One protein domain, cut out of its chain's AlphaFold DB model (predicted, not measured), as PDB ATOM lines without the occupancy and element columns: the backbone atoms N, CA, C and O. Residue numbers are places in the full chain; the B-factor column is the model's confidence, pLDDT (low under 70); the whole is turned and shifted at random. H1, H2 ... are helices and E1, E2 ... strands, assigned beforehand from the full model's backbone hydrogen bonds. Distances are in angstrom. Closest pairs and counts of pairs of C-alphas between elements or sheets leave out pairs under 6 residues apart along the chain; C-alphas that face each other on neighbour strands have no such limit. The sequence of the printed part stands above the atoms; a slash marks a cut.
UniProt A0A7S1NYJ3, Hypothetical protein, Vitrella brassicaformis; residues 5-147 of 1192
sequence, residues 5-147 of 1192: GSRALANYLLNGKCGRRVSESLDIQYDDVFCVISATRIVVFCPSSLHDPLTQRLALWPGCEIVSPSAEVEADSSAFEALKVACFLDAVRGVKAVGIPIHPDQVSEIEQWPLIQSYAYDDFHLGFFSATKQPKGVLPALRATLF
ATOM      1  N   GLY A   5     -28.964  46.255  35.833       88.25
ATOM      2  CA  GLY A   5     -27.761  45.608  35.323       88.25
ATOM      3  C   GLY A   5     -27.765  44.093  35.525       88.25
ATOM      4  O   GLY A   5     -27.331  43.369  34.629       88.25
ATOM      5  N   SER A   6     -28.312  43.595  36.638       89.06
ATOM      6  CA  SER A   6     -28.574  42.160  36.825       89.06
ATOM      7  C   SER A   6     -29.610  41.659  35.822       89.06
ATOM      8  O   SER A   6     -29.408  40.606  35.219       89.06
ATOM      9  N   ARG A   7     -30.672  42.445  35.582       89.75
ATOM     10  CA  ARG A   7     -31.696  42.153  34.568       89.75
ATOM     11  C   ARG A   7     -31.080  42.004  33.180       89.75
ATOM     12  O   ARG A   7     -31.281  40.991  32.512       89.75
ATOM     13  N   ALA A   8     -30.266  42.985  32.798       88.56
ATOM     14  CA  ALA A   8     -29.499  42.977  31.563       88.56
ATOM     15  C   ALA A   8     -28.610  41.732  31.446       88.56
ATOM     16  O   ALA A   8     -28.712  40.960  30.492       88.56
ATOM     17  N   LEU A   9     -27.768  41.486  32.448       90.62
ATOM     18  CA  LEU A   9     -26.822  40.379  32.401       90.62
ATOM     19  C   LEU A   9     -27.516  39.010  32.337       90.62
ATOM     20  O   LEU A   9     -27.077  38.144  31.586       90.62
ATOM     21  N   ALA A  10     -28.617  38.818  33.064       90.06
ATOM     22  CA  ALA A  10     -29.396  37.584  33.013       90.06
ATOM     23  C   ALA A  10     -30.082  37.386  31.653       90.06
ATOM     24  O   ALA A  10     -30.055  36.285  31.106       90.06
ATOM     25  N   ASN A  11     -30.642  38.442  31.054       89.12
ATOM     26  CA  ASN A  11     -31.197  38.365  29.703       89.12
ATOM     27  C   ASN A  11     -30.140  37.984  28.661       89.12
ATOM     28  O   ASN A  11     -30.427  37.181  27.770       89.12
ATOM     29  N   TYR A  12     -28.929  38.520  28.804       88.75
ATOM     30  CA  TYR A  12     -27.802  38.184  27.944       88.75
ATOM     31  C   TYR A  12     -27.349  36.729  28.129       88.75
ATOM     32  O   TYR A  12     -27.352  35.953  27.177       88.75
ATOM     33  N   LEU A  13     -27.025  36.330  29.363       87.25
ATOM     34  CA  LEU A  13     -26.452  35.013  29.658       87.25
ATOM     35  C   LEU A  13     -27.464  33.867  29.558       87.25
ATOM     36  O   LEU A  13     -27.128  32.800  29.050       87.25
ATOM     37  N   LEU A  14     -28.680  34.061  30.073       86.62
ATOM     38  CA  LEU A  14     -29.655  32.980  30.248       86.62
ATOM     39  C   LEU A  14     -30.694  32.947  29.131       86.62
ATOM     40  O   LEU A  14     -31.096  31.858  28.727       86.62
ATOM     41  N   ASN A  15     -31.129  34.105  28.624       84.88
ATOM     42  CA  ASN A  15     -32.174  34.191  27.594       84.88
ATOM     43  C   ASN A  15     -31.627  34.423  26.176       84.88
ATOM     44  O   ASN A  15     -32.417  34.457  25.234       84.88
ATOM     45  N   GLY A  16     -30.308  34.584  26.015       83.06
ATOM     46  CA  GLY A  16     -29.670  34.824  24.716       83.06
ATOM     47  C   GLY A  16     -30.090  36.138  24.052       83.06
ATOM     48  O   GLY A  16     -29.915  36.296  22.841       83.06
ATOM     49  N   LYS A  17     -30.675  37.070  24.818       85.38
ATOM     50  CA  LYS A  17     -31.063  38.390  24.316       85.38
ATOM     51  C   LYS A  17     -29.814  39.250  24.157       85.38
ATOM     52  O   LYS A  17     -28.904  39.209  24.972       85.38
ATOM     53  N   CYS A  18     -29.792  40.073  23.127       82.19
ATOM     54  CA  CYS A  18     -28.634  40.870  22.739       82.19
ATOM     55  C   CYS A  18     -29.070  42.282  22.332       82.19
ATOM     56  O   CYS A  18     -30.264  42.553  22.153       82.19
ATOM     57  N   GLY A  19     -28.108  43.203  22.242       77.94
ATOM     58  CA  GLY A  19     -28.379  44.595  21.901       77.94
ATOM     59  C   GLY A  19     -29.389  45.235  22.855       77.94
ATOM     60  O   GLY A  19     -29.250  45.180  24.075       77.94
ATOM     61  N   ARG A  20     -30.455  45.825  22.307       73.50
ATOM     62  CA  ARG A  20     -31.506  46.494  23.100       73.50
ATOM     63  C   ARG A  20     -32.341  45.545  23.944       73.50
ATOM     64  O   ARG A  20     -32.770  45.907  25.038       73.50
ATOM     65  N   ARG A  21     -32.516  44.317  23.461       78.94
ATOM     66  CA  ARG A  21     -33.386  43.302  24.070       78.94
ATOM     67  C   ARG A  21     -32.881  42.824  25.424       78.94
ATOM     68  O   ARG A  21     -33.626  42.264  26.218       78.94
ATOM     69  N   VAL A  22     -31.611  43.094  25.712       84.31
ATOM     70  CA  VAL A  22     -30.994  42.901  27.024       84.31
ATOM     71  C   VAL A  22     -31.759  43.671  28.113       84.31
ATOM     72  O   VAL A  22     -31.908  43.172  29.223       84.31
ATOM     73  N   SER A  23     -32.311  44.846  27.790       80.00
ATOM     74  CA  SER A  23     -33.017  45.700  28.757       80.00
ATOM     75  C   SER A  23     -34.469  45.288  29.025       80.00
ATOM     76  O   SER A  23     -35.080  45.847  29.935       80.00
ATOM     77  N   GLU A  24     -35.016  44.327  28.266       82.88
ATOM     78  CA  GLU A  24     -36.385  43.819  28.443       82.88
ATOM     79  C   GLU A  24     -36.616  43.284  29.870       82.88
ATOM     80  O   GLU A  24     -35.677  42.881  30.564       82.88
ATOM     81  N   SER A  25     -37.873  43.236  30.316       85.00
ATOM     82  CA  SER A  25     -38.209  42.639  31.611       85.00
ATOM     83  C   SER A  25     -37.788  41.165  31.668       85.00
ATOM     84  O   SER A  25     -37.870  40.435  30.672       85.00
ATOM     85  N   LEU A  26     -37.311  40.732  32.837       83.50
ATOM     86  CA  LEU A  26     -37.175  39.309  33.131       83.50
ATOM     87  C   LEU A  26     -38.548  38.737  33.475       83.50
ATOM     88  O   LEU A  26     -39.458  39.456  33.881       83.50
ATOM     89  N   ASP A  27     -38.687  37.436  33.271       83.62
ATOM     90  CA  ASP A  27     -39.862  36.705  33.717       83.62
ATOM     91  C   ASP A  27     -39.792  36.486  35.239       83.62
ATOM     92  O   ASP A  27     -38.705  36.268  35.774       83.62
ATOM     93  N   ILE A  28     -40.945  36.504  35.912       83.94
ATOM     94  CA  ILE A  28     -41.099  36.426  37.380       83.94
ATOM     95  C   ILE A  28     -40.448  35.153  37.938       83.94
ATOM     96  O   ILE A  28     -39.955  35.120  39.060       83.94
ATOM     97  N   GLN A  29     -40.375  34.092  37.129       84.00
ATOM     98  CA  GLN A  29     -39.681  32.855  37.494       84.00
ATOM     99  C   GLN A  29     -38.197  33.051  37.872       84.00
ATOM    100  O   GLN A  29     -37.646  32.201  38.564       84.00
ATOM    101  N   TYR A  30     -37.549  34.146  37.448       86.75
ATOM    102  CA  TYR A  30     -36.146  34.445  37.764       86.75
ATOM    103  C   TYR A  30     -35.935  35.222  39.076       86.75
ATOM    104  O   TYR A  30     -34.781  35.478  39.424       86.75
ATOM    105  N   ASP A  31     -36.991  35.587  39.810       85.31
ATOM    106  CA  ASP A  31     -36.884  36.447  41.002       85.31
ATOM    107  C   ASP A  31     -36.020  35.830  42.120       85.31
ATOM    108  O   ASP A  31     -35.265  36.540  42.786       85.31
ATOM    109  N   ASP A  32     -36.059  34.502  42.277       88.69
ATOM    110  CA  ASP A  32     -35.284  33.741  43.269       88.69
ATOM    111  C   ASP A  32     -34.031  33.062  42.683       88.69
ATOM    112  O   ASP A  32     -33.554  32.047  43.195       88.69
ATOM    113  N   VAL A  33     -33.476  33.610  41.598       91.12
ATOM    114  CA  VAL A  33     -32.263  33.086  40.952       91.12
ATOM    115  C   VAL A  33     -31.057  33.963  41.271       91.12
ATOM    116  O   VAL A  33     -31.072  35.175  41.062       91.12
ATOM    117  N   PHE A  34     -29.951  33.342  41.686       92.44
ATOM    118  CA  PHE A  34     -28.648  34.007  41.715       92.44
ATOM    119  C   PHE A  34     -27.586  33.170  41.006       92.44
ATOM    120  O   PHE A  34     -27.644  31.943  40.968       92.44
ATOM    121  N   CYS A  35     -26.593  33.857  40.441       92.62
ATOM    122  CA  CYS A  35     -25.478  33.239  39.738       92.62
ATOM    123  C   CYS A  35     -24.163  33.869  40.199       92.62
ATOM    124  O   CYS A  35     -24.015  35.094  40.189       92.62
ATOM    125  N   VAL A  36     -23.206  33.029  40.588       92.94
ATOM    126  CA  VAL A  36     -21.840  33.434  40.928       92.94
ATOM    127  C   VAL A  36     -20.892  32.792  39.926       92.94
ATOM    128  O   VAL A  36     -20.740  31.572  39.886       92.94
ATOM    129  N   ILE A  37     -20.246  33.627  39.114       92.38
ATOM    130  CA  ILE A  37     -19.315  33.203  38.066       92.38
ATOM    131  C   ILE A  37     -17.892  33.533  38.521       92.38
ATOM    132  O   ILE A  37     -17.556  34.697  38.750       92.38
ATOM    133  N   SER A  38     -17.047  32.510  38.634       89.50
ATOM    134  CA  SER A  38     -15.608  32.645  38.879       89.50
ATOM    135  C   SER A  38     -14.805  32.032  37.729       89.50
ATOM    136  O   SER A  38     -15.361  31.390  36.843       89.50
ATOM    137  N   ALA A  39     -13.481  32.195  37.741       82.19
ATOM    138  CA  ALA A  39     -12.616  31.654  36.690       82.19
ATOM    139  C   ALA A  39     -12.629  30.112  36.593       82.19
ATOM    140  O   ALA A  39     -12.226  29.562  35.573       82.19
ATOM    141  N   THR A  40     -13.047  29.409  37.652       79.12
ATOM    142  CA  THR A  40     -12.968  27.936  37.734       79.12
ATOM    143  C   THR A  40     -14.268  27.256  38.149       79.12
ATOM    144  O   THR A  40     -14.366  26.038  38.034       79.12
ATOM    145  N   ARG A  41     -15.235  28.008  38.679       85.44
ATOM    146  CA  ARG A  41     -16.490  27.487  39.235       85.44
ATOM    147  C   ARG A  41     -17.633  28.442  38.927       85.44
ATOM    148  O   ARG A  41     -17.478  29.657  39.092       85.44
ATOM    149  N   ILE A  42     -18.767  27.891  38.525       90.25
ATOM    150  CA  ILE A  42     -20.008  28.628  38.312       90.25
ATOM    151  C   ILE A  42     -21.062  27.992  39.206       90.25
ATOM    152  O   ILE A  42     -21.270  26.789  39.130       90.25
ATOM    153  N   VAL A  43     -21.706  28.783  40.058       92.06
ATOM    154  CA  VAL A  43     -22.779  28.303  40.938       92.06
ATOM    155  C   VAL A  43     -24.051  29.059  40.601       92.06
ATOM    156  O   VAL A  43     -24.060  30.291  40.623       92.06
ATOM    157  N   VAL A  44     -25.111  28.323  40.286       93.25
ATOM    158  CA  VAL A  44     -26.438  28.858  39.977       93.25
ATOM    159  C   VAL A  44     -27.434  28.257  40.953       93.25
ATOM    160  O   VAL A  44     -27.616  27.046  40.971       93.25
ATOM    161  N   PHE A  45     -28.090  29.097  41.743       94.31
ATOM    162  CA  PHE A  45     -29.243  28.687  42.535       94.31
ATOM    163  C   PHE A  45     -30.517  29.038  41.774       94.31
ATOM    164  O   PHE A  45     -30.630  30.159  41.269       94.31
ATOM    165  N   CYS A  46     -31.468  28.109  41.690       92.88
ATOM    166  CA  CYS A  46     -32.758  28.358  41.055       92.88
ATOM    167  C   CYS A  46     -33.902  27.555  41.696       92.88
ATOM    168  O   CYS A  46     -33.653  26.488  42.255       92.88
ATOM    169  N   PRO A  47     -35.161  28.009  41.559       91.69
ATOM    170  CA  PRO A  47     -36.344  27.211  41.898       91.69
ATOM    171  C   PRO A  47     -36.471  25.937  41.044       91.69
ATOM    172  O   PRO A  47     -35.942  25.877  39.925       91.69
ATOM    173  N   SER A  48     -37.257  24.953  41.505       88.62
ATOM    174  CA  SER A  48     -37.433  23.673  40.786       88.62
ATOM    175  C   SER A  48     -38.039  23.842  39.395       88.62
ATOM    176  O   SER A  48     -37.745  23.065  38.487       88.62
ATOM    177  N   SER A  49     -38.860  24.877  39.196       88.00
ATOM    178  CA  SER A  49     -39.468  25.209  37.900       88.00
ATOM    179  C   SER A  49     -38.438  25.582  36.826       88.00
ATOM    180  O   SER A  49     -38.654  25.310  35.643       88.00
ATOM    181  N   LEU A  50     -37.308  26.170  37.230       88.56
ATOM    182  CA  LEU A  50     -36.233  26.614  36.344       88.56
ATOM    183  C   LEU A  50     -35.078  25.622  36.231       88.56
ATOM    184  O   LEU A  50     -34.242  25.780  35.334       88.56
ATOM    185  N   HIS A  51     -35.044  24.594  37.081       85.81
ATOM    186  CA  HIS A  51     -33.972  23.607  37.095       85.81
ATOM    187  C   HIS A  51     -33.750  22.981  35.715       85.81
ATOM    188  O   HIS A  51     -32.642  23.052  35.186       85.81
ATOM    189  N   ASP A  52     -34.786  22.421  35.086       80.44
ATOM    190  CA  ASP A  52     -34.637  21.730  33.800       80.44
ATOM    191  C   ASP A  52     -34.270  22.678  32.640       80.44
ATOM    192  O   ASP A  52     -33.308  22.376  31.919       80.44
ATOM    193  N   PRO A  53     -34.945  23.835  32.449       82.81
ATOM    194  CA  PRO A  53     -34.560  24.808  31.426       82.81
ATOM    195  C   PRO A  53     -33.124  25.324  31.576       82.81
ATOM    196  O   PRO A  53     -32.384  25.376  30.588       82.81
ATOM    197  N   LEU A  54     -32.703  25.687  32.794       84.38
ATOM    198  CA  LEU A  54     -31.345  26.179  33.049       84.38
ATOM    199  C   LEU A  54     -30.318  25.071  32.885       84.38
ATOM    200  O   LEU A  54     -29.277  25.282  32.268       84.38
ATOM    201  N   THR A  55     -30.643  23.869  33.348       79.81
ATOM    202  CA  THR A  55     -29.794  22.697  33.184       79.81
ATOM    203  C   THR A  55     -29.522  22.408  31.719       79.81
ATOM    204  O   THR A  55     -28.377  22.149  31.370       79.81
ATOM    205  N   GLN A  56     -30.523  22.480  30.840       76.88
ATOM    206  CA  GLN A  56     -30.319  22.268  29.403       76.88
ATOM    207  C   GLN A  56     -29.434  23.349  28.767       76.88
ATOM    208  O   GLN A  56     -28.584  23.023  27.940       76.88
ATOM    209  N   ARG A  57     -29.593  24.616  29.174       77.31
ATOM    210  CA  ARG A  57     -28.836  25.755  28.622       77.31
ATOM    211  C   ARG A  57     -27.391  25.813  29.119       77.31
ATOM    212  O   ARG A  57     -26.480  26.070  28.339       77.31
ATOM    213  N   LEU A  58     -27.181  25.556  30.408       81.44
ATOM    214  CA  LEU A  58     -25.886  25.674  31.085       81.44
ATOM    215  C   LEU A  58     -25.117  24.347  31.122       81.44
ATOM    216  O   LEU A  58     -23.999  24.292  31.620       81.44
ATOM    217  N   ALA A  59     -25.680  23.274  30.558       72.44
ATOM    218  CA  ALA A  59     -25.096  21.934  30.562       72.44
ATOM    219  C   ALA A  59     -23.654  21.861  30.032       72.44
ATOM    220  O   ALA A  59     -22.908  20.962  30.417       72.44
ATOM    221  N   LEU A  60     -23.294  22.763  29.114       72.69
ATOM    222  CA  LEU A  60     -21.981  22.827  28.474       72.69
ATOM    223  C   LEU A  60     -20.993  23.745  29.205       72.69
ATOM    224  O   LEU A  60     -19.835  23.813  28.799       72.69
ATOM    225  N   TRP A  61     -21.421  24.455  30.253       77.94
ATOM    226  CA  TRP A  61     -20.557  25.366  30.996       77.94
ATOM    227  C   TRP A  61     -19.621  24.567  31.916       77.94
ATOM    228  O   TRP A  61     -20.095  23.865  32.815       77.94
ATOM    229  N   PRO A  62     -18.290  24.639  31.715       73.81
ATOM    230  CA  PRO A  62     -17.345  23.913  32.553       73.81
ATOM    231  C   PRO A  62     -17.430  24.376  34.009       73.81
ATOM    232  O   PRO A  62     -17.471  25.574  34.281       73.81
ATOM    233  N   GLY A  63     -17.440  23.427  34.950       78.00
ATOM    234  CA  GLY A  63     -17.488  23.740  36.383       78.00
ATOM    235  C   GLY A  63     -18.793  24.397  36.846       78.00
ATOM    236  O   GLY A  63     -18.780  25.081  37.867       78.00
ATOM    237  N   CYS A  64     -19.890  24.231  36.095       85.56
ATOM    238  CA  CYS A  64     -21.207  24.742  36.464       85.56
ATOM    239  C   CYS A  64     -21.952  23.784  37.401       85.56
ATOM    240  O   CYS A  64     -22.201  22.626  37.064       85.56
ATOM    241  N   GLU A  65     -22.355  24.306  38.552       86.75
ATOM    242  CA  GLU A  65     -23.169  23.655  39.570       86.75
ATOM    243  C   GLU A  65     -24.523  24.361  39.628       86.75
ATOM    244  O   GLU A  65     -24.589  25.571  39.849       86.75
ATOM    245  N   ILE A  66     -25.600  23.609  39.409       87.75
ATOM    246  CA  ILE A  66     -26.968  24.115  39.520       87.75
ATOM    247  C   ILE A  66     -27.570  23.510  40.782       87.75
ATOM    248  O   ILE A  66     -27.657  22.290  40.912       87.75
ATOM    249  N   VAL A  67     -27.946  24.371  41.720       89.50
ATOM    250  CA  VAL A  67     -28.549  24.001  42.996       89.50
ATOM    251  C   VAL A  67     -30.024  24.364  42.937       89.50
ATOM    252  O   VAL A  67     -30.375  25.529  42.761       89.50
ATOM    253  N   SER A  68     -30.879  23.356  43.090       88.50
ATOM    254  CA  SER A  68     -32.326  23.520  43.163       88.50
ATOM    255  C   SER A  68     -32.865  22.780  44.388       88.50
ATOM    256  O   SER A  68     -32.398  21.674  44.681       88.50
ATOM    257  N   PRO A  69     -33.829  23.356  45.121       88.88
ATOM    258  CA  PRO A  69     -34.489  22.655  46.214       88.88
ATOM    259  C   PRO A  69     -35.305  21.470  45.695       88.88
ATOM    260  O   PRO A  69     -35.648  21.397  44.516       88.88
ATOM    261  N   SER A  70     -35.618  20.526  46.584       84.00
ATOM    262  CA  SER A  70     -36.670  19.544  46.319       84.00
ATOM    263  C   SER A  70     -38.047  20.193  46.492       84.00
ATOM    264  O   SER A  70     -38.184  21.204  47.183       84.00
ATOM    265  N   ALA A  71     -39.092  19.586  45.922       82.88
ATOM    266  CA  ALA A  71     -40.459  20.099  46.051       82.88
ATOM    267  C   ALA A  71     -40.925  20.222  47.518       82.88
ATOM    268  O   ALA A  71     -41.746  21.080  47.833       82.88
ATOM    269  N   GLU A  72     -40.397  19.386  48.419       82.81
ATOM    270  CA  GLU A  72     -40.700  19.441  49.853       82.81
ATOM    271  C   GLU A  72     -40.067  20.661  50.529       82.81
ATOM    272  O   GLU A  72     -40.721  21.329  51.326       82.81
ATOM    273  N   VAL A  73     -38.819  20.986  50.185       86.19
ATOM    274  CA  VAL A  73     -38.117  22.152  50.745       86.19
ATOM    275  C   VAL A  73     -38.592  23.453  50.138       86.19
ATOM    276  O   VAL A  73     -38.680  24.447  50.844       86.19
ATOM    277  N   GLU A  74     -38.963  23.455  48.864       86.88
ATOM    278  CA  GLU A  74     -39.568  24.628  48.235       86.88
ATOM    279  C   GLU A  74     -40.947  24.955  48.835       86.88
ATOM    280  O   GLU A  74     -41.321  26.122  48.921       86.88
ATOM    281  N   ALA A  75     -41.685  23.946  49.318       88.19
ATOM    282  CA  ALA A  75     -42.947  24.156  50.029       88.19
ATOM    283  C   ALA A  75     -42.764  24.776  51.432       88.19
ATOM    284  O   ALA A  75     -43.690  25.417  51.938       88.19
ATOM    285  N   ASP A  76     -41.593  24.613  52.056       91.50
ATOM    286  CA  ASP A  76     -41.231  25.266  53.316       91.50
ATOM    287  C   ASP A  76     -40.389  26.521  53.047       91.50
ATOM    288  O   ASP A  76     -39.173  26.469  52.884       91.50
ATOM    289  N   SER A  77     -41.042  27.685  53.077       89.56
ATOM    290  CA  SER A  77     -40.393  28.983  52.851       89.56
ATOM    291  C   SER A  77     -39.172  29.227  53.749       89.56
ATOM    292  O   SER A  77     -38.214  29.851  53.294       89.56
ATOM    293  N   SER A  78     -39.156  28.725  54.991       89.50
ATOM    294  CA  SER A  78     -38.002  28.911  55.882       89.50
ATOM    295  C   SER A  78     -36.832  28.019  55.469       89.50
ATOM    296  O   SER A  78     -35.686  28.471  55.452       89.50
ATOM    297  N   ALA A  79     -37.113  26.767  55.102       89.00
ATOM    298  CA  ALA A  79     -36.099  25.838  54.610       89.00
ATOM    299  C   ALA A  79     -35.533  26.277  53.248       89.00
ATOM    300  O   ALA A  79     -34.322  26.196  53.035       89.00
ATOM    301  N   PHE A  80     -36.384  26.799  52.359       90.12
ATOM    302  CA  PHE A  80     -35.986  27.369  51.072       90.12
ATOM    303  C   PHE A  80     -35.020  28.551  51.242       90.12
ATOM    304  O   PHE A  80     -33.943  28.561  50.644       90.12
ATOM    305  N   GLU A  81     -35.359  29.517  52.102       90.94
ATOM    306  CA  GLU A  81     -34.493  30.669  52.386       90.94
ATOM    307  C   GLU A  81     -33.172  30.249  53.042       90.94
ATOM    308  O   GLU A  81     -32.103  30.717  52.642       90.94
ATOM    309  N   ALA A  82     -33.211  29.312  53.996       90.12
ATOM    310  CA  ALA A  82     -32.004  28.780  54.624       90.12
ATOM    311  C   ALA A  82     -31.075  28.102  53.602       90.12
ATOM    312  O   ALA A  82     -29.859  28.316  53.633       90.12
ATOM    313  N   LEU A  83     -31.636  27.333  52.660       89.88
ATOM    314  CA  LEU A  83     -30.876  26.707  51.581       89.88
ATOM    315  C   LEU A  83     -30.275  27.751  50.629       89.88
ATOM    316  O   LEU A  83     -29.098  27.647  50.273       89.88
ATOM    317  N   LYS A  84     -31.052  28.774  50.248       92.88
ATOM    318  CA  LYS A  84     -30.602  29.881  49.388       92.88
ATOM    319  C   LYS A  84     -29.409  30.615  50.007       92.88
ATOM    320  O   LYS A  84     -28.393  30.814  49.337       92.88
ATOM    321  N   VAL A  85     -29.491  30.949  51.298       92.62
ATOM    322  CA  VAL A  85     -28.397  31.589  52.051       92.62
ATOM    323  C   VAL A  85     -27.176  30.672  52.141       92.62
ATOM    324  O   VAL A  85     -26.066  31.107  51.834       92.62
ATOM    325  N   ALA A  86     -27.356  29.397  52.496       90.88
ATOM    326  CA  ALA A  86     -26.252  28.441  52.588       90.88
ATOM    327  C   ALA A  86     -25.513  28.276  51.246       90.88
ATOM    328  O   ALA A  86     -24.279  28.291  51.208       90.88
ATOM    329  N   CYS A  87     -26.259  28.188  50.140       91.69
ATOM    330  CA  CYS A  87     -25.704  28.120  48.792       91.69
ATOM    331  C   CYS A  87     -24.923  29.395  48.434       91.69
ATOM    332  O   CYS A  87     -23.814  29.311  47.905       91.69
ATOM    333  N   PHE A  88     -25.449  30.576  48.777       93.69
ATOM    334  CA  PHE A  88     -24.756  31.844  48.543       93.69
ATOM    335  C   PHE A  88     -23.431  31.928  49.315       93.69
ATOM    336  O   PHE A  88     -22.406  32.285  48.729       93.69
ATOM    337  N   LEU A  89     -23.427  31.557  50.602       92.00
ATOM    338  CA  LEU A  89     -22.224  31.555  51.442       92.00
ATOM    339  C   LEU A  89     -21.133  30.632  50.888       92.00
ATOM    340  O   LEU A  89     -19.958  31.016  50.871       92.00
ATOM    341  N   ASP A  90     -21.511  29.445  50.406       90.31
ATOM    342  CA  ASP A  90     -20.579  28.522  49.759       90.31
ATOM    343  C   ASP A  90     -20.055  29.076  48.425       90.31
ATOM    344  O   ASP A  90     -18.847  29.054  48.169       90.31
ATOM    345  N   ALA A  91     -20.934  29.660  47.607       90.88
ATOM    346  CA  ALA A  91     -20.579  30.210  46.302       90.88
ATOM    347  C   ALA A  91     -19.552  31.357  46.390       90.88
ATOM    348  O   ALA A  91     -18.683  31.481  45.525       90.88
ATOM    349  N   VAL A  92     -19.608  32.187  47.440       91.50
ATOM    350  CA  VAL A  92     -18.668  33.311  47.651       91.50
ATOM    351  C   VAL A  92     -17.479  32.962  48.555       91.50
ATOM    352  O   VAL A  92     -16.651  33.833  48.887       91.50
ATOM    353  N   ARG A  93     -17.361  31.701  48.983       88.88
ATOM    354  CA  ARG A  93     -16.273  31.236  49.849       88.88
ATOM    355  C   ARG A  93     -14.927  31.340  49.129       88.88
ATOM    356  O   ARG A  93     -14.796  31.035  47.952       88.88
ATOM    357  N   GLY A  94     -13.903  31.835  49.827       85.81
ATOM    358  CA  GLY A  94     -12.558  32.021  49.256       85.81
ATOM    359  C   GLY A  94     -12.414  33.174  48.245       85.81
ATOM    360  O   GLY A  94     -11.293  33.520  47.874       85.81
ATOM    361  N   VAL A  95     -13.510  33.828  47.844       89.19
ATOM    362  CA  VAL A  95     -13.485  34.981  46.933       89.19
ATOM    363  C   VAL A  95     -13.085  36.254  47.686       89.19
ATOM    364  O   VAL A  95     -13.613  36.529  48.764       89.19
ATOM    365  N   LYS A  96     -12.156  37.042  47.126       89.44
ATOM    366  CA  LYS A  96     -11.686  38.314  47.720       89.44
ATOM    367  C   LYS A  96     -12.385  39.550  47.154       89.44
ATOM    368  O   LYS A  96     -12.626  40.503  47.886       89.44
ATOM    369  N   ALA A  97     -12.689  39.549  45.859       92.44
ATOM    370  CA  ALA A  97     -13.309  40.669  45.160       92.44
ATOM    371  C   ALA A  97     -14.490  40.169  44.332       92.44
ATOM    372  O   ALA A  97     -14.396  39.104  43.722       92.44
ATOM    373  N   VAL A  98     -15.580  40.935  44.314       93.38
ATOM    374  CA  VAL A  98     -16.843  40.549  43.671       93.38
ATOM    375  C   VAL A  98     -17.285  41.665  42.732       93.38
ATOM    376  O   VAL A  98     -17.463  42.806  43.154       93.38
ATOM    377  N   GLY A  99     -17.432  41.348  41.448       93.75
ATOM    378  CA  GLY A  99     -18.028  42.255  40.470       93.75
ATOM    379  C   GLY A  99     -19.548  42.148  40.520       93.75
ATOM    380  O   GLY A  99     -20.081  41.053  40.391       93.75
ATOM    381  N   ILE A 100     -20.237  43.271  40.700       93.69
ATOM    382  CA  ILE A 100     -21.702  43.349  40.735       93.69
ATOM    383  C   ILE A 100     -22.144  44.224  39.556       93.69
ATOM    384  O   ILE A 100     -21.542  45.284  39.347       93.69
ATOM    385  N   PRO A 101     -23.157  43.829  38.764       93.19
ATOM    386  CA  PRO A 101     -23.602  44.582  37.594       93.19
ATOM    387  C   PRO A 101     -24.414  45.825  38.003       93.19
ATOM    388  O   PRO A 101     -25.581  45.964  37.677       93.19
ATOM    389  N   ILE A 102     -23.781  46.753  38.715       92.56
ATOM    390  CA  ILE A 102     -24.306  48.064  39.113       92.56
ATOM    391  C   ILE A 102     -23.364  49.171  38.665       92.56
ATOM    392  O   ILE A 102     -22.205  48.916  38.306       92.56
ATOM    393  N   HIS A 103     -23.848  50.411  38.712       90.06
ATOM    394  CA  HIS A 103     -22.966  51.562  38.593       90.06
ATOM    395  C   HIS A 103     -22.017  51.637  39.805       90.06
ATOM    396  O   HIS A 103     -22.426  51.309  40.919       90.06
ATOM    397  N   PRO A 104     -20.751  52.064  39.620       89.69
ATOM    398  CA  PRO A 104     -19.789  52.201  40.718       89.69
ATOM    399  C   PRO A 104     -20.290  53.056  41.891       89.69
ATOM    400  O   PRO A 104     -19.953  52.766  43.036       89.69
ATOM    401  N   ASP A 105     -21.140  54.046  41.616       90.00
ATOM    402  CA  ASP A 105     -21.699  54.954  42.624       90.00
ATOM    403  C   ASP A 105     -22.742  54.280  43.535       90.00
ATOM    404  O   ASP A 105     -23.013  54.766  44.628       90.00
ATOM    405  N   GLN A 106     -23.291  53.133  43.122       88.31
ATOM    406  CA  GLN A 106     -24.319  52.383  43.856       88.31
ATOM    407  C   GLN A 106     -23.731  51.266  44.731       88.31
ATOM    408  O   GLN A 106     -24.463  50.528  45.386       88.31
ATOM    409  N   VAL A 107     -22.404  51.100  44.756       88.12
ATOM    410  CA  VAL A 107     -21.755  49.981  45.462       88.12
ATOM    411  C   VAL A 107     -22.037  49.998  46.965       88.12
ATOM    412  O   VAL A 107     -22.122  48.934  47.566       88.12
ATOM    413  N   SER A 108     -22.236  51.163  47.583       86.19
ATOM    414  CA  SER A 108     -22.603  51.252  49.004       86.19
ATOM    415  C   SER A 108     -24.025  50.768  49.307       86.19
ATOM    416  O   SER A 108     -24.312  50.404  50.443       86.19
ATOM    417  N   GLU A 109     -24.921  50.759  48.318       89.38
ATOM    418  CA  GLU A 109     -26.331  50.385  48.499       89.38
ATOM    419  C   GLU A 109     -26.526  48.865  48.592       89.38
ATOM    420  O   GLU A 109     -27.556  48.401  49.076       89.38
ATOM    421  N   ILE A 110     -25.531  48.072  48.179       90.81
ATOM    422  CA  ILE A 110     -25.635  46.605  48.139       90.81
ATOM    423  C   ILE A 110     -25.805  45.981  49.530       90.81
ATOM    424  O   ILE A 110     -26.407  44.923  49.655       90.81
ATOM    425  N   GLU A 111     -25.314  46.639  50.584       91.00
ATOM    426  CA  GLU A 111     -25.454  46.171  51.976       91.00
ATOM    427  C   GLU A 111     -26.911  46.204  52.463       91.00
ATOM    428  O   GLU A 111     -27.243  45.671  53.518       91.00
ATOM    429  N   GLN A 112     -27.805  46.834  51.699       89.88
ATOM    430  CA  GLN A 112     -29.239  46.837  51.972       89.88
ATOM    431  C   GLN A 112     -29.956  45.639  51.338       89.88
ATOM    432  O   GLN A 112     -31.147  45.444  51.573       89.88
ATOM    433  N   TRP A 113     -29.274  44.847  50.505       90.50
ATOM    434  CA  TRP A 113     -29.905  43.728  49.812       90.50
ATOM    435  C   TRP A 113     -30.068  42.533  50.758       90.50
ATOM    436  O   TRP A 113     -29.078  42.124  51.365       90.50
ATOM    437  N   PRO A 114     -31.256  41.902  50.834       89.75
ATOM    438  CA  PRO A 114     -31.527  40.836  51.805       89.75
ATOM    439  C   PRO A 114     -30.528  39.671  51.760       89.75
ATOM    440  O   PRO A 114     -30.037  39.224  52.794       89.75
ATOM    441  N   LEU A 115     -30.156  39.217  50.556       90.38
ATOM    442  CA  LEU A 115     -29.192  38.126  50.398       90.38
ATOM    443  C   LEU A 115     -27.784  38.525  50.874       90.38
ATOM    444  O   LEU A 115     -27.090  37.713  51.477       90.38
ATOM    445  N   ILE A 116     -27.372  39.778  50.670       91.44
ATOM    446  CA  ILE A 116     -26.075  40.281  51.148       91.44
ATOM    447  C   ILE A 116     -26.101  40.467  52.667       91.44
ATOM    448  O   ILE A 116     -25.148  40.083  53.338       91.44
ATOM    449  N   GLN A 117     -27.207  40.958  53.226       90.81
ATOM    450  CA  GLN A 117     -27.388  41.088  54.675       90.81
ATOM    451  C   GLN A 117     -27.287  39.750  55.404       90.81
ATOM    452  O   GLN A 117     -26.727  39.702  56.496       90.81
ATOM    453  N   SER A 118     -27.739  38.658  54.778       90.25
ATOM    454  CA  SER A 118     -27.604  37.316  55.354       90.25
ATOM    455  C   SER A 118     -26.149  36.903  55.621       90.25
ATOM    456  O   SER A 118     -25.894  36.098  56.515       90.25
ATOM    457  N   TYR A 119     -25.185  37.504  54.911       88.75
ATOM    458  CA  TYR A 119     -23.753  37.299  55.140       88.75
ATOM    459  C   TYR A 119     -23.298  37.828  56.503       88.75
ATOM    460  O   TYR A 119     -22.379  37.282  57.107       88.75
ATOM    461  N   ALA A 120     -23.944  38.894  56.977       87.12
ATOM    462  CA  ALA A 120     -23.600  39.583  58.209       87.12
ATOM    463  C   ALA A 120     -24.354  39.051  59.435       87.12
ATOM    464  O   ALA A 120     -24.173  39.604  60.518       87.12
ATOM    465  N   TYR A 121     -25.186  38.008  59.293       87.12
ATOM    466  CA  TYR A 121     -25.856  37.417  60.447       87.12
ATOM    467  C   TYR A 121     -24.846  36.885  61.462       87.12
ATOM    468  O   TYR A 121     -23.871  36.212  61.110       87.12
ATOM    469  N   ASP A 122     -25.116  37.181  62.735       77.19
ATOM    470  CA  ASP A 122     -24.233  36.848  63.848       77.19
ATOM    471  C   ASP A 122     -23.947  35.346  63.913       77.19
ATOM    472  O   ASP A 122     -22.814  34.974  64.193       77.19
ATOM    473  N   ASP A 123     -24.908  34.496  63.542       80.31
ATOM    474  CA  ASP A 123     -24.778  33.032  63.519       80.31
ATOM    475  C   ASP A 123     -23.614  32.522  62.649       80.31
ATOM    476  O   ASP A 123     -23.069  31.446  62.903       80.31
ATOM    477  N   PHE A 124     -23.206  33.282  61.626       79.31
ATOM    478  CA  PHE A 124     -22.089  32.915  60.752       79.31
ATOM    479  C   PHE A 124     -20.760  33.558  61.171       79.31
ATOM    480  O   PHE A 124     -19.702  33.124  60.711       79.31
ATOM    481  N   HIS A 125     -20.791  34.577  62.039       78.06
ATOM    482  CA  HIS A 125     -19.620  35.318  62.526       78.06
ATOM    483  C   HIS A 125     -18.683  35.856  61.417       78.06
ATOM    484  O   HIS A 125     -17.472  35.964  61.619       78.06
ATOM    485  N   LEU A 126     -19.221  36.201  60.239       82.62
ATOM    486  CA  LEU A 126     -18.431  36.674  59.087       82.62
ATOM    487  C   LEU A 126     -18.296  38.207  59.019       82.62
ATOM    488  O   LEU A 126     -17.379  38.707  58.368       82.62
ATOM    489  N   GLY A 127     -19.167  38.953  59.705       85.56
ATOM    490  CA  GLY A 127     -19.230  40.417  59.633       85.56
ATOM    491  C   GLY A 127     -19.838  40.937  58.321       85.56
ATOM    492  O   GLY A 127     -20.352  40.171  57.512       85.56
ATOM    493  N   PHE A 128     -19.789  42.257  58.099       87.94
ATOM    494  CA  PHE A 128     -20.348  42.874  56.886       87.94
ATOM    495  C   PHE A 128     -19.677  42.368  55.603       87.94
ATOM    496  O   PHE A 128     -18.463  42.126  55.558       87.94
ATOM    497  N   PHE A 129     -20.457  42.271  54.525       91.19
ATOM    498  CA  PHE A 129     -19.972  41.742  53.254       91.19
ATOM    499  C   PHE A 129     -18.848  42.609  52.675       91.19
ATOM    500  O   PHE A 129     -17.785  42.095  52.341       91.19
ATOM    501  N   SER A 130     -19.018  43.929  52.634       90.00
ATOM    502  CA  SER A 130     -18.011  44.896  52.169       90.00
ATOM    503  C   SER A 130     -16.793  45.026  53.088       90.00
ATOM    504  O   SER A 130     -15.758  45.540  52.662       90.00
ATOM    505  N   ALA A 131     -16.880  44.549  54.335       88.69
ATOM    506  CA  ALA A 131     -15.734  44.511  55.240       88.69
ATOM    507  C   ALA A 131     -14.786  43.346  54.910       88.69
ATOM    508  O   ALA A 131     -13.571  43.467  55.076       88.69
ATOM    509  N   THR A 132     -15.326  42.223  54.427       89.62
ATOM    510  CA  THR A 132     -14.554  41.007  54.112       89.62
ATOM    511  C   THR A 132     -14.296  40.817  52.617       89.62
ATOM    512  O   THR A 132     -13.286  40.223  52.228       89.62
ATOM    513  N   LYS A 133     -15.193  41.323  51.770       92.69
ATOM    514  CA  LYS A 133     -15.157  41.249  50.307       92.69
ATOM    515  C   LYS A 133     -14.967  42.643  49.723       92.69
ATOM    516  O   LYS A 133     -15.395  43.634  50.295       92.69
ATOM    517  N   GLN A 134     -14.358  42.719  48.541       93.25
ATOM    518  CA  GLN A 134     -14.206  43.965  47.782       93.25
ATOM    519  C   GLN A 134     -15.241  44.037  46.644       93.25
ATOM    520  O   GLN A 134     -14.944  43.564  45.539       93.25
ATOM    521  N   PRO A 135     -16.450  44.581  46.882       93.44
ATOM    522  CA  PRO A 135     -17.456  44.747  45.840       93.44
ATOM    523  C   PRO A 135     -17.049  45.845  44.847       93.44
ATOM    524  O   PRO A 135     -16.505  46.883  45.228       93.44
ATOM    525  N   LYS A 136     -17.308  45.624  43.556       94.19
ATOM    526  CA  LYS A 136     -17.050  46.593  42.479       94.19
ATOM    527  C   LYS A 136     -18.228  46.641  41.512       94.19
ATOM    528  O   LYS A 136     -18.651  45.601  41.019       94.19
ATOM    529  N   GLY A 137     -18.707  47.841  41.195       93.00
ATOM    530  CA  GLY A 137     -19.706  48.046  40.146       93.00
ATOM    531  C   GLY A 137     -19.087  47.855  38.761       93.00
ATOM    532  O   GLY A 137     -18.176  48.592  38.388       93.00
ATOM    533  N   VAL A 138     -19.554  46.855  38.008       93.62
ATOM    534  CA  VAL A 138     -19.003  46.488  36.688       93.62
ATOM    535  C   VAL A 138     -19.933  46.812  35.516       93.62
ATOM    536  O   VAL A 138     -19.576  46.545  34.371       93.62
ATOM    537  N   LEU A 139     -21.100  47.421  35.756       90.19
ATOM    538  CA  LEU A 139     -22.089  47.674  34.701       90.19
ATOM    539  C   LEU A 139     -21.554  48.507  33.518       90.19
ATOM    540  O   LEU A 139     -21.811  48.113  32.379       90.19
ATOM    541  N   PRO A 140     -20.780  49.599  33.712       87.62
ATOM    542  CA  PRO A 140     -20.226  50.351  32.584       87.62
ATOM    543  C   PRO A 140     -19.267  49.521  31.723       87.62
ATOM    544  O   PRO A 140     -19.275  49.650  30.502       87.62
ATOM    545  N   ALA A 141     -18.479  48.639  32.349       86.75
ATOM    546  CA  ALA A 141     -17.580  47.741  31.633       86.75
ATOM    547  C   ALA A 141     -18.377  46.711  30.818       86.75
ATOM    548  O   ALA A 141     -18.131  46.579  29.627       86.75
ATOM    549  N   LEU A 142     -19.390  46.071  31.419       87.62
ATOM    550  CA  LEU A 142     -20.270  45.125  30.720       87.62
ATOM    551  C   LEU A 142     -20.982  45.772  29.523       87.62
ATOM    552  O   LEU A 142     -21.027  45.185  28.446       87.62
ATOM    553  N   ARG A 143     -21.496  46.999  29.678       83.00
ATOM    554  CA  ARG A 143     -22.113  47.741  28.567       83.00
ATOM    555  C   ARG A 143     -21.124  47.993  27.432       83.00
ATOM    556  O   ARG A 143     -21.458  47.733  26.284       83.00
ATOM    557  N   ALA A 144     -19.918  48.458  27.756       77.56
ATOM    558  CA  ALA A 144     -18.919  48.825  26.758       77.56
ATOM    559  C   ALA A 144     -18.279  47.623  26.044       77.56
ATOM    560  O   ALA A 144     -17.917  47.755  24.881       77.56
ATOM    561  N   THR A 145     -18.108  46.482  26.723       76.06
ATOM    562  CA  THR A 145     -17.340  45.342  26.182       76.06
ATOM    563  C   THR A 145     -18.173  44.114  25.845       76.06
ATOM    564  O   THR A 145     -17.662  43.227  25.179       76.06
ATOM    565  N   LEU A 146     -19.396  43.990  26.366       80.69
ATOM    566  CA  LEU A 146     -20.213  42.782  26.202       80.69
ATOM    567  C   LEU A 146     -21.520  43.096  25.473       80.69
ATOM    568  O   LEU A 146     -21.805  42.502  24.443       80.69
ATOM    569  N   PHE A 147     -22.304  44.055  25.974       83.56
ATOM    570  CA  PHE A 147     -23.629  44.339  25.408       83.56
ATOM    571  C   PHE A 147     -23.579  45.128  24.092       83.56
ATOM    572  O   PHE A 147     -24.492  44.992  23.280       83.56
TER     573      PHE A 147
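What this domain is: This is residues 5 to 147 of the 1192 residues of the protein "Hypothetical protein" of Vitrella brassicaformis (UniProt A0A7S1NYJ3). A small three-stranded sheet, E1 E2 E3, lies between H5 on one face and H3 on the other, and past its E1 edge a second, two-stranded sheet, E4 and E5, has H6 packed on E5. H1, H2 and H9 gather at one end, while H7 packs on H5 and H8 packs on H7, one residue before E5. The printed part has 143 residues, with nine named helices and five named strands that follow along the chain as H1 H2 E1 E2 H3 E3 H4 H5 E4 H6 H7 H8 E5 H9; the sheet E1 E2 E3 is mixed, E4 and E5 are parallel, and the class is mixed, helices and strands. It is compact, with a radius of gyration of the C-alphas of 15.4 A and spans of 43 by 36 by 28 A.

Where its parts are: H1, residues 5 to 13, begins at C-alpha 5 (-27.761, 45.608, 35.323) and is 12.1 A long. H2 is residues 19 to 23, E1 34 to 37, E2 42 to 45. H3, residues 48 to 58, is 15.2 A long; E3 is 64 to 67, H4 71 to 75. H5, residues 77 to 91, is 20.9 A long, from C-alpha 77 (-40.393, 28.983, 52.851). E4 is 97 to 100; H6, residues 104 to 112, is 15.6 A long; H7 is 114 to 120, H8 129 to 132, E5 134 to 137. H9, residues 139 to 147, ends at C-alpha 147 (-23.629, 44.339, 25.408).

How they stand to each other: E1 and E2 form an antiparallel hairpin, with N 36 and O 43 2.9 A apart; E2 and E3 are parallel, with N 65 and O 42 2.8 A apart. H3, over E3 at a height over the sheet of 9.0 A, and H5, over E2 at 8.3 A, are on opposite faces: three layers, helices on both faces of a sheet. E2, H3, E3 is a strand-helix-strand unit, parallel neighbours with a helix between, its crossover right-handed; E4, H6 H7 H8, E5 is another. E4 and E5 are parallel, with N 100 and O 136 2.8 A apart. The closest C-alphas of H6 and E5, Pro 104 and Gly 137, are 4.2 A apart. H5, with residues 85 to 89 alone, touches H7 at a steep tilt of 63 degrees, C-alphas 85 and 118 being closest at 6.7 A. H7 touches H8, C-alphas 119 and 129 being closest at 6.1 A. H4 and H5 only just touch, only at the corner, with 3 pairs of C-alphas within 8 A, the closest 74 and 80 at 5.3 A. H1 touches H2, C-alphas 8 and 22 being closest at 4.8 A; H9 is close to H1 but not clearly touching, C-alphas 139 and 5 being closest at 6.1 A. Every O i to N i+4 pair is within hydrogen-bond range in H1, H4 and H5, against 5 of 7 in H3, 4 of 5 in H9, 0 of 1 in H2 with 1 of 2 O i to N i+3 pairs, 0 of 5 in H6 with 3 of 6, and 1 of 3 in H7 with 4 of 4; H8 is too short for such a pair.

The domain as a whole: The two C-alphas farthest apart, Gly 19 and Asp 123, are 43.3 A apart. The printed part has no cut and no long link. The mean pLDDT of the printed part is 87.2, and no printed residue is under 70.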